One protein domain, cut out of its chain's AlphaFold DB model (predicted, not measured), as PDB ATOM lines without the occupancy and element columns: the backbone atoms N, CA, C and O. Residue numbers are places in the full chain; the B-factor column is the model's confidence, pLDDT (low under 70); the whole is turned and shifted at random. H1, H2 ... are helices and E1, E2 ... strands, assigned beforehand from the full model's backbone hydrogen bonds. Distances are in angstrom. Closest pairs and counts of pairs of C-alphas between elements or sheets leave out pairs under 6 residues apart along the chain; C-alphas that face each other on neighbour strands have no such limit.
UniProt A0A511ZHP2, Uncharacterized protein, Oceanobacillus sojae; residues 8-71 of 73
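This is residues 8 to 71 of the 73 residues of an uncharacterized protein of Oceanobacillus sojae (UniProt A0A511ZHP2). A small twisted slab of three short strands, E1, E3 and E2, has helix H1 over one face along E2, while H2 only grazes the sheet. A loop of residues 8 to 20 leads into edge strand E1, and the bend at residues 55 to 60 stands free. The 64 printed residues hold two named helices and three named strands in the order E1, H1, E2, E3, H2; the sheet, order E1, E3, E2, is antiparallel, and the class is mixed. The whole is compact, with a radius of gyration of the C-alphas of 11.5 A and spans of 34 by 26 by 16 A.

E1, residues 21 to 24, is antiparallel to E3, residues 48 to 51, with N 23 and O 49 2.8 A apart, within hydrogen-bond range. H1, residues 28 to 37, is on the sheet at a height of 8.7 A, over E2, residues 43 to 45, which it runs along at 11 degrees on the local plane. The closest C-alphas of H1 and E2 are those of Ala 28 and Ala 44, 5.1 A. E1, H1 and E2 form a split strand-helix-strand unit, two strands that run the same way with E3 between them, and its crossover is right-handed. H1 on one face makes two layers, helix and sheet. E2 and E3 are a hairpin, with N 45 and O 48 2.8 A apart, within hydrogen-bond range. H2, residues 59 to 69, only grazes the sheet, with residues 62 to 69. H1 and H2 only just touch, with 3 pairs of C-alphas within 8 A, the closest those of Leu 35 and Ala 68, 7.4 A; they run opposite ways at a steep tilt of 63 degrees. In both helices every O i to N i+4 pair is within hydrogen-bond range.

E1 begins at C-alpha 21 (-48.845, -13.716, 36.304). H1 is 14.8 A long and H2 15.4 A, ending at C-alpha 69 (-40.347, -6.683, 43.768).

The C-alphas of Val 15 and Lys 37, the two farthest apart, are 34.3 A apart. The printed part has no cut, no link is long, and no printed residue is under 70 in pLDDT.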
ATOM      1  N   ILE A   8     -47.926 -17.234  44.102       94.81
ATOM      2  CA  ILE A   8     -48.497 -17.009  42.775       94.81
ATOM      3  C   ILE A   8     -50.013 -17.202  42.867       94.81
ATOM      4  O   ILE A   8     -50.480 -18.300  43.155       94.81
ATOM      5  N   ALA A   9     -50.779 -16.146  42.588       95.50
ATOM      6  CA  ALA A   9     -52.244 -16.187  42.568       95.50
ATOM      7  C   ALA A   9     -52.809 -16.717  41.237       95.50
ATOM      8  O   ALA A   9     -53.945 -17.184  41.177       95.50
ATOM      9  N   SER A  10     -52.042 -16.624  40.149       96.31
ATOM     10  CA  SER A  10     -52.448 -17.164  38.847       96.31
ATOM     11  C   SER A  10     -52.309 -18.690  38.781       96.31
ATOM     12  O   SER A  10     -51.401 -19.244  39.401       96.31
ATOM     13  N   PRO A  11     -53.097 -19.375  37.932       96.75
ATOM     14  CA  PRO A  11     -52.844 -20.771  37.592       96.75
ATOM     15  C   PRO A  11     -51.391 -21.011  37.152       96.75
ATOM     16  O   PRO A  11     -50.780 -20.191  36.452       96.75
ATOM     17  N   LEU A  12     -50.819 -22.140  37.570       94.06
ATOM     18  CA  LEU A  12     -49.485 -22.556  37.123       94.06
ATOM     19  C   LEU A  12     -49.532 -23.202  35.738       94.06
ATOM     20  O   LEU A  12     -48.585 -23.042  34.971       94.06
ATOM     21  N   ASP A  13     -50.642 -23.866  35.412       95.69
ATOM     22  CA  ASP A  13     -50.898 -24.384  34.074       95.69
ATOM     23  C   ASP A  13     -51.083 -23.213  33.086       95.69
ATOM     24  O   ASP A  13     -52.024 -22.425  33.244       95.69
ATOM     25  N   PRO A  14     -50.204 -23.062  32.076       92.44
ATOM     26  CA  PRO A  14     -50.303 -21.987  31.095       92.44
ATOM     27  C   PRO A  14     -51.560 -22.073  30.220       92.44
ATOM     28  O   PRO A  14     -51.963 -21.050  29.679       92.44
ATOM     29  N   VAL A  15     -52.208 -23.239  30.098       96.69
ATOM     30  CA  VAL A  15     -53.467 -23.386  29.341       96.69
ATOM     31  C   VAL A  15     -54.636 -22.705  30.064       96.69
ATOM     32  O   VAL A  15     -55.609 -22.297  29.436       96.69
ATOM     33  N   LEU A  16     -54.525 -22.526  31.385       96.62
ATOM     34  CA  LEU A  16     -55.561 -21.932  32.232       96.62
ATOM     35  C   LEU A  16     -55.351 -20.433  32.502       96.62
ATOM     36  O   LEU A  16     -56.087 -19.852  33.301       96.62
ATOM     37  N   LYS A  17     -54.355 -19.783  31.878       94.12
ATOM     38  CA  LYS A  17     -54.097 -18.346  32.075       94.12
ATOM     39  C   LYS A  17     -53.672 -17.610  30.807       94.12
ATOM     40  O   LYS A  17     -53.154 -18.185  29.862       94.12
ATOM     41  N   GLY A  18     -53.876 -16.294  30.824       93.06
ATOM     42  CA  GLY A  18     -53.364 -15.381  29.803       93.06
ATOM     43  C   GLY A  18     -51.885 -15.027  29.996       93.06
ATOM     44  O   GLY A  18     -51.150 -15.662  30.749       93.06
ATOM     45  N   SER A  19     -51.451 -13.948  29.348       92.38
ATOM     46  CA  SER A  19     -50.046 -13.515  29.290       92.38
ATOM     47  C   SER A  19     -49.492 -12.849  30.559       92.38
ATOM     48  O   SER A  19     -48.368 -12.355  30.540       92.38
ATOM     49  N   ASN A  20     -50.240 -12.813  31.663       95.38
ATOM     50  CA  ASN A  20     -49.781 -12.218  32.919       95.38
ATOM     51  C   ASN A  20     -49.752 -13.238  34.058       95.38
ATOM     52  O   ASN A  20     -50.458 -14.245  34.044       95.38
ATOM     53  N   THR A  21     -48.913 -12.962  35.052       96.31
ATOM     54  CA  THR A  21     -48.845 -13.716  36.304       96.31
ATOM     55  C   THR A  21     -49.046 -12.759  37.472       96.31
ATOM     56  O   THR A  21     -48.328 -11.768  37.602       96.31
ATOM     57  N   ALA A  22     -50.042 -13.052  38.301       96.81
ATOM     58  CA  ALA A  22     -50.352 -12.334  39.525       96.81
ATOM     59  C   ALA A  22     -49.601 -12.952  40.709       96.81
ATOM     60  O   ALA A  22     -49.583 -14.173  40.877       96.81
ATOM     61  N   ILE A  23     -49.005 -12.091  41.523       96.69
ATOM     62  CA  ILE A  23     -48.232 -12.424  42.715       96.69
ATOM     63  C   ILE A  23     -48.910 -11.725  43.891       96.69
ATOM     64  O   ILE A  23     -49.097 -10.509  43.830       96.69
ATOM     65  N   LYS A  24     -49.293 -12.475  44.930       96.50
ATOM     66  CA  LYS A  24     -49.864 -11.880  46.145       96.50
ATOM     67  C   LYS A  24     -48.810 -11.089  46.891       96.50
ATOM     68  O   LYS A  24     -47.683 -11.557  47.049       96.50
ATOM     69  N   VAL A  25     -49.206  -9.910  47.347       95.12
ATOM     70  CA  VAL A  25     -48.381  -9.037  48.175       95.12
ATOM     71  C   VAL A  25     -49.265  -8.255  49.135       95.12
ATOM     72  O   VAL A  25     -50.414  -7.939  48.819       95.12
ATOM     73  N   ASP A  26     -48.698  -7.859  50.266       92.19
ATOM     74  CA  ASP A  26     -49.295  -6.811  51.083       92.19
ATOM     75  C   ASP A  26     -49.017  -5.441  50.447       92.19
ATOM     76  O   ASP A  26     -47.969  -5.221  49.841       92.19
ATOM     77  N   ASN A  27     -49.957  -4.501  50.580       94.75
ATOM     78  CA  ASN A  27     -49.806  -3.119  50.106       94.75
ATOM     79  C   ASN A  27     -49.398  -2.985  48.615       94.75
ATOM     80  O   ASN A  27     -48.484  -2.235  48.265       94.75
ATOM     81  N   ALA A  28     -50.101  -3.685  47.717       97.38
ATOM     82  CA  ALA A  28     -49.781  -3.715  46.286       97.38
ATOM     83  C   ALA A  28     -49.627  -2.316  45.649       97.38
ATOM     84  O   ALA A  28     -48.680  -2.091  44.896       97.38
ATOM     85  N   ASN A  29     -50.505  -1.363  45.983       97.88
ATOM     86  CA  ASN A  29     -50.430   0.006  45.456       97.88
ATOM     87  C   ASN A  29     -49.138   0.723  45.878       97.88
ATOM     88  O   ASN A  29     -48.488   1.344  45.043       97.88
ATOM     89  N   GLY A  30     -48.731   0.605  47.148       97.88
ATOM     90  CA  GLY A  30     -47.490   1.222  47.625       97.88
ATOM     91  C   GLY A  30     -46.247   0.621  46.968       97.88
ATOM     92  O   GLY A  30     -45.309   1.345  46.642       97.88
ATOM     93  N   ILE A  31     -46.259  -0.688  46.706       97.19
ATOM     94  CA  ILE A  31     -45.182  -1.367  45.972       97.19
ATOM     95  C   ILE A  31     -45.100  -0.876  44.517       97.19
ATOM     96  O   ILE A  31     -44.001  -0.632  44.021       97.19
ATOM     97  N   GLU A  32     -46.236  -0.715  43.828       98.38
ATOM     98  CA  GLU A  32     -46.269  -0.151  42.469       98.38
ATOM     99  C   GLU A  32     -45.702   1.274  42.440       98.38
ATOM    100  O   GLU A  32     -44.885   1.590  41.574       98.38
ATOM    101  N   GLU A  33     -46.088   2.120  43.399       98.31
ATOM    102  CA  GLU A  33     -45.569   3.485  43.515       98.31
ATOM    103  C   GLU A  33     -44.062   3.524  43.783       98.31
ATOM    104  O   GLU A  33     -43.368   4.353  43.192       98.31
ATOM    105  N   GLU A  34     -43.544   2.636  44.634       98.06
ATOM    106  CA  GLU A  34     -42.113   2.564  44.935       98.06
ATOM    107  C   GLU A  34     -41.306   2.134  43.706       98.06
ATOM    108  O   GLU A  34     -40.376   2.827  43.301       98.06
ATOM    109  N   LEU A  35     -41.714   1.054  43.037       97.88
ATOM    110  CA  LEU A  35     -41.019   0.551  41.847       97.88
ATOM    111  C   LEU A  35     -41.093   1.520  40.663       97.88
ATOM    112  O   LEU A  35     -40.146   1.626  39.878       97.88
ATOM    113  N   LYS A  36     -42.174   2.301  40.563       98.19
ATOM    114  CA  LYS A  36     -42.295   3.356  39.554       98.19
ATOM    115  C   LYS A  36     -41.216   4.435  39.698       98.19
ATOM    116  O   LYS A  36     -40.790   4.971  38.674       98.19
ATOM    117  N   LYS A  37     -40.744   4.737  40.918       98.00
ATOM    118  CA  LYS A  37     -39.642   5.698  41.148       98.00
ATOM    119  C   LYS A  37     -38.335   5.231  40.500       98.00
ATOM    120  O   LYS A  37     -37.573   6.061  40.014       98.00
ATOM    121  N   ASP A  38     -38.145   3.917  40.402       96.44
ATOM    122  CA  ASP A  38     -36.999   3.272  39.753       96.44
ATOM    123  C   ASP A  38     -37.234   2.974  38.256       96.44
ATOM    124  O   ASP A  38     -36.487   2.213  37.641       96.44
ATOM    125  N   ASN A  39     -38.265   3.571  37.642       96.81
ATOM    126  CA  ASN A  39     -38.704   3.307  36.263       96.81
ATOM    127  C   ASN A  39     -39.112   1.846  35.993       96.81
ATOM    128  O   ASN A  39     -39.073   1.380  34.851       96.81
ATOM    129  N   ILE A  40     -39.547   1.120  37.024       97.81
ATOM    130  CA  ILE A  40     -40.063  -0.244  36.901       97.81
ATOM    131  C   ILE A  40     -41.589  -0.180  36.892       97.81
ATOM    132  O   ILE A  40     -42.239  -0.025  37.925       97.81
ATOM    133  N   LEU A  41     -42.175  -0.296  35.700       97.31
ATOM    134  CA  LEU A  41     -43.625  -0.248  35.517       97.31
ATOM    135  C   LEU A  41     -44.231  -1.648  35.650       97.31
ATOM    136  O   LEU A  41     -44.077  -2.505  34.781       97.31
ATOM    137  N   ILE A  42     -44.947  -1.850  36.746       96.50
ATOM    138  CA  ILE A  42     -45.787  -3.017  37.029       96.50
ATOM    139  C   ILE A  42     -47.209  -2.532  37.311       96.50
ATOM    140  O   ILE A  42     -47.485  -1.348  37.151       96.50
ATOM    141  N   SER A  43     -48.126  -3.418  37.703       96.62
ATOM    142  CA  SER A  43     -49.478  -2.972  38.039       96.62
ATOM    143  C   SER A  43     -50.078  -3.685  39.238       96.62
ATOM    144  O   SER A  43     -50.184  -4.917  39.238       96.62
ATOM    145  N   ALA A  44     -50.518  -2.907  40.227       97.69
ATOM    146  CA  ALA A  44     -51.269  -3.386  41.374       97.69
ATOM    147  C   ALA A  44     -52.744  -3.589  41.019       97.69
ATOM    148  O   ALA A  44     -53.370  -2.794  40.314       97.69
ATOM    149  N   ARG A  45     -53.333  -4.683  41.496       96.62
ATOM    150  CA  ARG A  45     -54.769  -4.962  41.387       96.62
ATOM    151  C   ARG A  45     -55.218  -5.608  42.688       96.62
ATOM    152  O   ARG A  45     -54.906  -6.769  42.906       96.62
ATOM    153  N   ALA A  46     -55.960  -4.876  43.516       95.12
ATOM    154  CA  ALA A  46     -56.340  -5.326  44.857       95.12
ATOM    155  C   ALA A  46     -55.109  -5.768  45.680       95.12
ATOM    156  O   ALA A  46     -54.252  -4.936  45.964       95.12
ATOM    157  N   ASP A  47     -55.014  -7.048  46.032       95.31
ATOM    158  CA  ASP A  47     -53.969  -7.675  46.853       95.31
ATOM    159  C   ASP A  47     -52.864  -8.369  46.029       95.31
ATOM    160  O   ASP A  47     -52.097  -9.185  46.544       95.31
ATOM    161  N   VAL A  48     -52.768  -8.071  44.726       97.56
ATOM    162  CA  VAL A  48     -51.740  -8.651  43.851       97.56
ATOM    163  C   VAL A  48     -50.988  -7.608  43.032       97.56
ATOM    164  O   VAL A  48     -51.547  -6.609  42.576       97.56
ATOM    165  N   ILE A  49     -49.726  -7.915  42.740       97.81
ATOM    166  CA  ILE A  49     -48.965  -7.317  41.642       97.81
ATOM    167  C   ILE A  49     -49.051  -8.234  40.424       97.81
ATOM    168  O   ILE A  49     -48.804  -9.438  40.516       97.81
ATOM    169  N   ARG A  50     -49.361  -7.671  39.253       97.31
ATOM    170  CA  ARG A  50     -49.315  -8.394  37.976       97.31
ATOM    171  C   ARG A  50     -48.012  -8.108  37.243       97.31
ATOM    172  O   ARG A  50     -47.724  -6.965  36.897       97.31
ATOM    173  N   ILE A  51     -47.283  -9.174  36.926       96.88
ATOM    174  CA  ILE A  51     -46.197  -9.158  35.948       96.88
ATOM    175  C   ILE A  51     -46.806  -9.534  34.594       96.88
ATOM    176  O   ILE A  51     -47.273 -10.663  34.417       96.88
ATOM    177  N   ALA A  52     -46.838  -8.587  33.655       96.12
ATOM    178  CA  ALA A  52     -47.454  -8.743  32.336       96.12
ATOM    179  C   ALA A  52     -46.431  -8.454  31.221       96.12
ATOM    180  O   ALA A  52     -46.384  -7.338  30.707       96.12
ATOM    181  N   PRO A  53     -45.575  -9.429  30.869       95.62
ATOM    182  CA  PRO A  53     -44.609  -9.251  29.796       95.62
ATOM    183  C   PRO A  53     -45.300  -9.103  28.436       95.62
ATOM    184  O   PRO A  53     -46.261  -9.809  28.126       95.62
ATOM    185  N   HIS A  54     -44.757  -8.226  27.602       94.75
ATOM    186  CA  HIS A  54     -45.142  -8.035  26.208       94.75
ATOM    187  C   HIS A  54     -44.003  -8.438  25.259       94.75
ATOM    188  O   HIS A  54     -42.900  -8.768  25.691       94.75
ATOM    189  N   PHE A  55     -44.258  -8.397  23.946       96.44
ATOM    190  CA  PHE A  55     -43.302  -8.813  22.907       96.44
ATOM    191  C   PHE A  55     -41.964  -8.060  22.936       96.44
ATOM    192  O   PHE A  55     -40.962  -8.578  22.460       96.44
ATOM    193  N   TYR A  56     -41.951  -6.845  23.484       95.88
ATOM    194  CA  TYR A  56     -40.758  -6.011  23.615       95.88
ATOM    195  C   TYR A  56     -39.990  -6.239  24.926       95.88
ATOM    196  O   TYR A  56     -38.961  -5.605  25.134       95.88
ATOM    197  N   ASN A  57     -40.468  -7.107  25.823       97.31
ATOM    198  CA  ASN A  57     -39.757  -7.432  27.056       97.31
ATOM    199  C   ASN A  57     -38.846  -8.643  26.870       97.31
ATOM    200  O   ASN A  57     -39.204  -9.648  26.253       97.31
ATOM    201  N   THR A  58     -37.670  -8.573  27.480       98.12
ATOM    202  CA  THR A  58     -36.711  -9.671  27.546       98.12
ATOM    203  C   THR A  58     -36.874 -10.469  28.840       98.12
ATOM    204  O   THR A  58     -37.439 -10.005  29.832       98.12
ATOM    205  N   LYS A  59     -36.310 -11.683  28.880       97.12
ATOM    206  CA  LYS A  59     -36.222 -12.472  30.123       97.12
ATOM    207  C   LYS A  59     -35.473 -11.718  31.231       97.12
ATOM    208  O   LYS A  59     -35.804 -11.885  32.403       97.12
ATOM    209  N   SER A  60     -34.485 -10.902  30.861       98.06
ATOM    210  CA  SER A  60     -33.711 -10.085  31.797       98.06
ATOM    211  C   SER A  60     -34.568  -8.997  32.438       98.06
ATOM    212  O   SER A  60     -34.494  -8.836  33.651       98.06
ATOM    213  N   ASP A  61     -35.439  -8.335  31.668       97.44
ATOM    214  CA  ASP A  61     -36.366  -7.321  32.197       97.44
ATOM    215  C   ASP A  61     -37.330  -7.938  33.213       97.44
ATOM    216  O   ASP A  61     -37.529  -7.408  34.305       97.44
ATOM    217  N   ILE A  62     -37.879  -9.113  32.883       96.31
ATOM    218  CA  ILE A  62     -38.792  -9.848  33.768       96.31
ATOM    219  C   ILE A  62     -38.075 -10.229  35.067       96.31
ATOM    220  O   ILE A  62     -38.611 -10.024  36.155       96.31
ATOM    221  N   LYS A  63     -36.850 -10.763  34.969       96.25
ATOM    222  CA  LYS A  63     -36.049 -11.123  36.143       96.25
ATOM    223  C   LYS A  63     -35.738  -9.897  37.002       96.25
ATOM    224  O   LYS A  63     -35.873  -9.974  38.218       96.25
ATOM    225  N   PHE A  64     -35.354  -8.784  36.380       96.88
ATOM    226  CA  PHE A  64     -35.060  -7.535  37.073       96.88
ATOM    227  C   PHE A  64     -36.280  -7.011  37.842       96.88
ATOM    228  O   PHE A  64     -36.162  -6.717  39.029       96.88
ATOM    229  N   ALA A  65     -37.460  -6.991  37.212       96.44
ATOM    230  CA  ALA A  65     -38.701  -6.577  37.864       96.44
ATOM    231  C   ALA A  65     -39.070  -7.484  39.052       96.44
ATOM    232  O   ALA A  65     -39.437  -6.991  40.116       96.44
ATOM    233  N   ILE A  66     -38.927  -8.808  38.904       95.00
ATOM    234  CA  ILE A  66     -39.193  -9.770  39.987       95.00
ATOM    235  C   ILE A  66     -38.187  -9.602  41.134       95.00
ATOM    236  O   ILE A  66     -38.577  -9.620  42.298       95.00
ATOM    237  N   ASP A  67     -36.899  -9.431  40.834       95.12
ATOM    238  CA  ASP A  67     -35.870  -9.234  41.858       95.12
ATOM    239  C   ASP A  67     -36.054  -7.906  42.607       95.12
ATOM    240  O   ASP A  67     -35.788  -7.850  43.807       95.12
ATOM    241  N   ALA A  68     -36.513  -6.852  41.926       95.56
ATOM    242  CA  ALA A  68     -36.858  -5.581  42.552       95.56
ATOM    243  C   ALA A  68     -38.088  -5.720  43.460       95.56
ATOM    244  O   ALA A  68     -38.023  -5.340  44.626       95.56
ATOM    245  N   LEU A  69     -39.156  -6.368  42.974       94.62
ATOM    246  CA  LEU A  69     -40.347  -6.683  43.768       94.62
ATOM    247  C   LEU A  69     -39.992  -7.445  45.050       94.62
ATOM    248  O   LEU A  69     -40.455  -7.089  46.128       94.62
ATOM    249  N   LYS A  70     -39.116  -8.452  44.952       93.50
ATOM    250  CA  LYS A  70     -38.685  -9.269  46.096       93.50
ATOM    251  C   LYS A  70     -37.997  -8.490  47.218       93.50
ATOM    252  O   LYS A  70     -37.897  -9.028  48.313       93.50
ATOM    253  N   LYS A  71     -37.487  -7.284  46.954       93.44
ATOM    254  CA  LYS A  71     -36.858  -6.431  47.976       93.44
ATOM    255  C   LYS A  71     -37.878  -5.659  48.816       93.44
ATOM    256  O   LYS A  71     -37.492  -5.109  49.841       93.44
TER     257      LYS A  71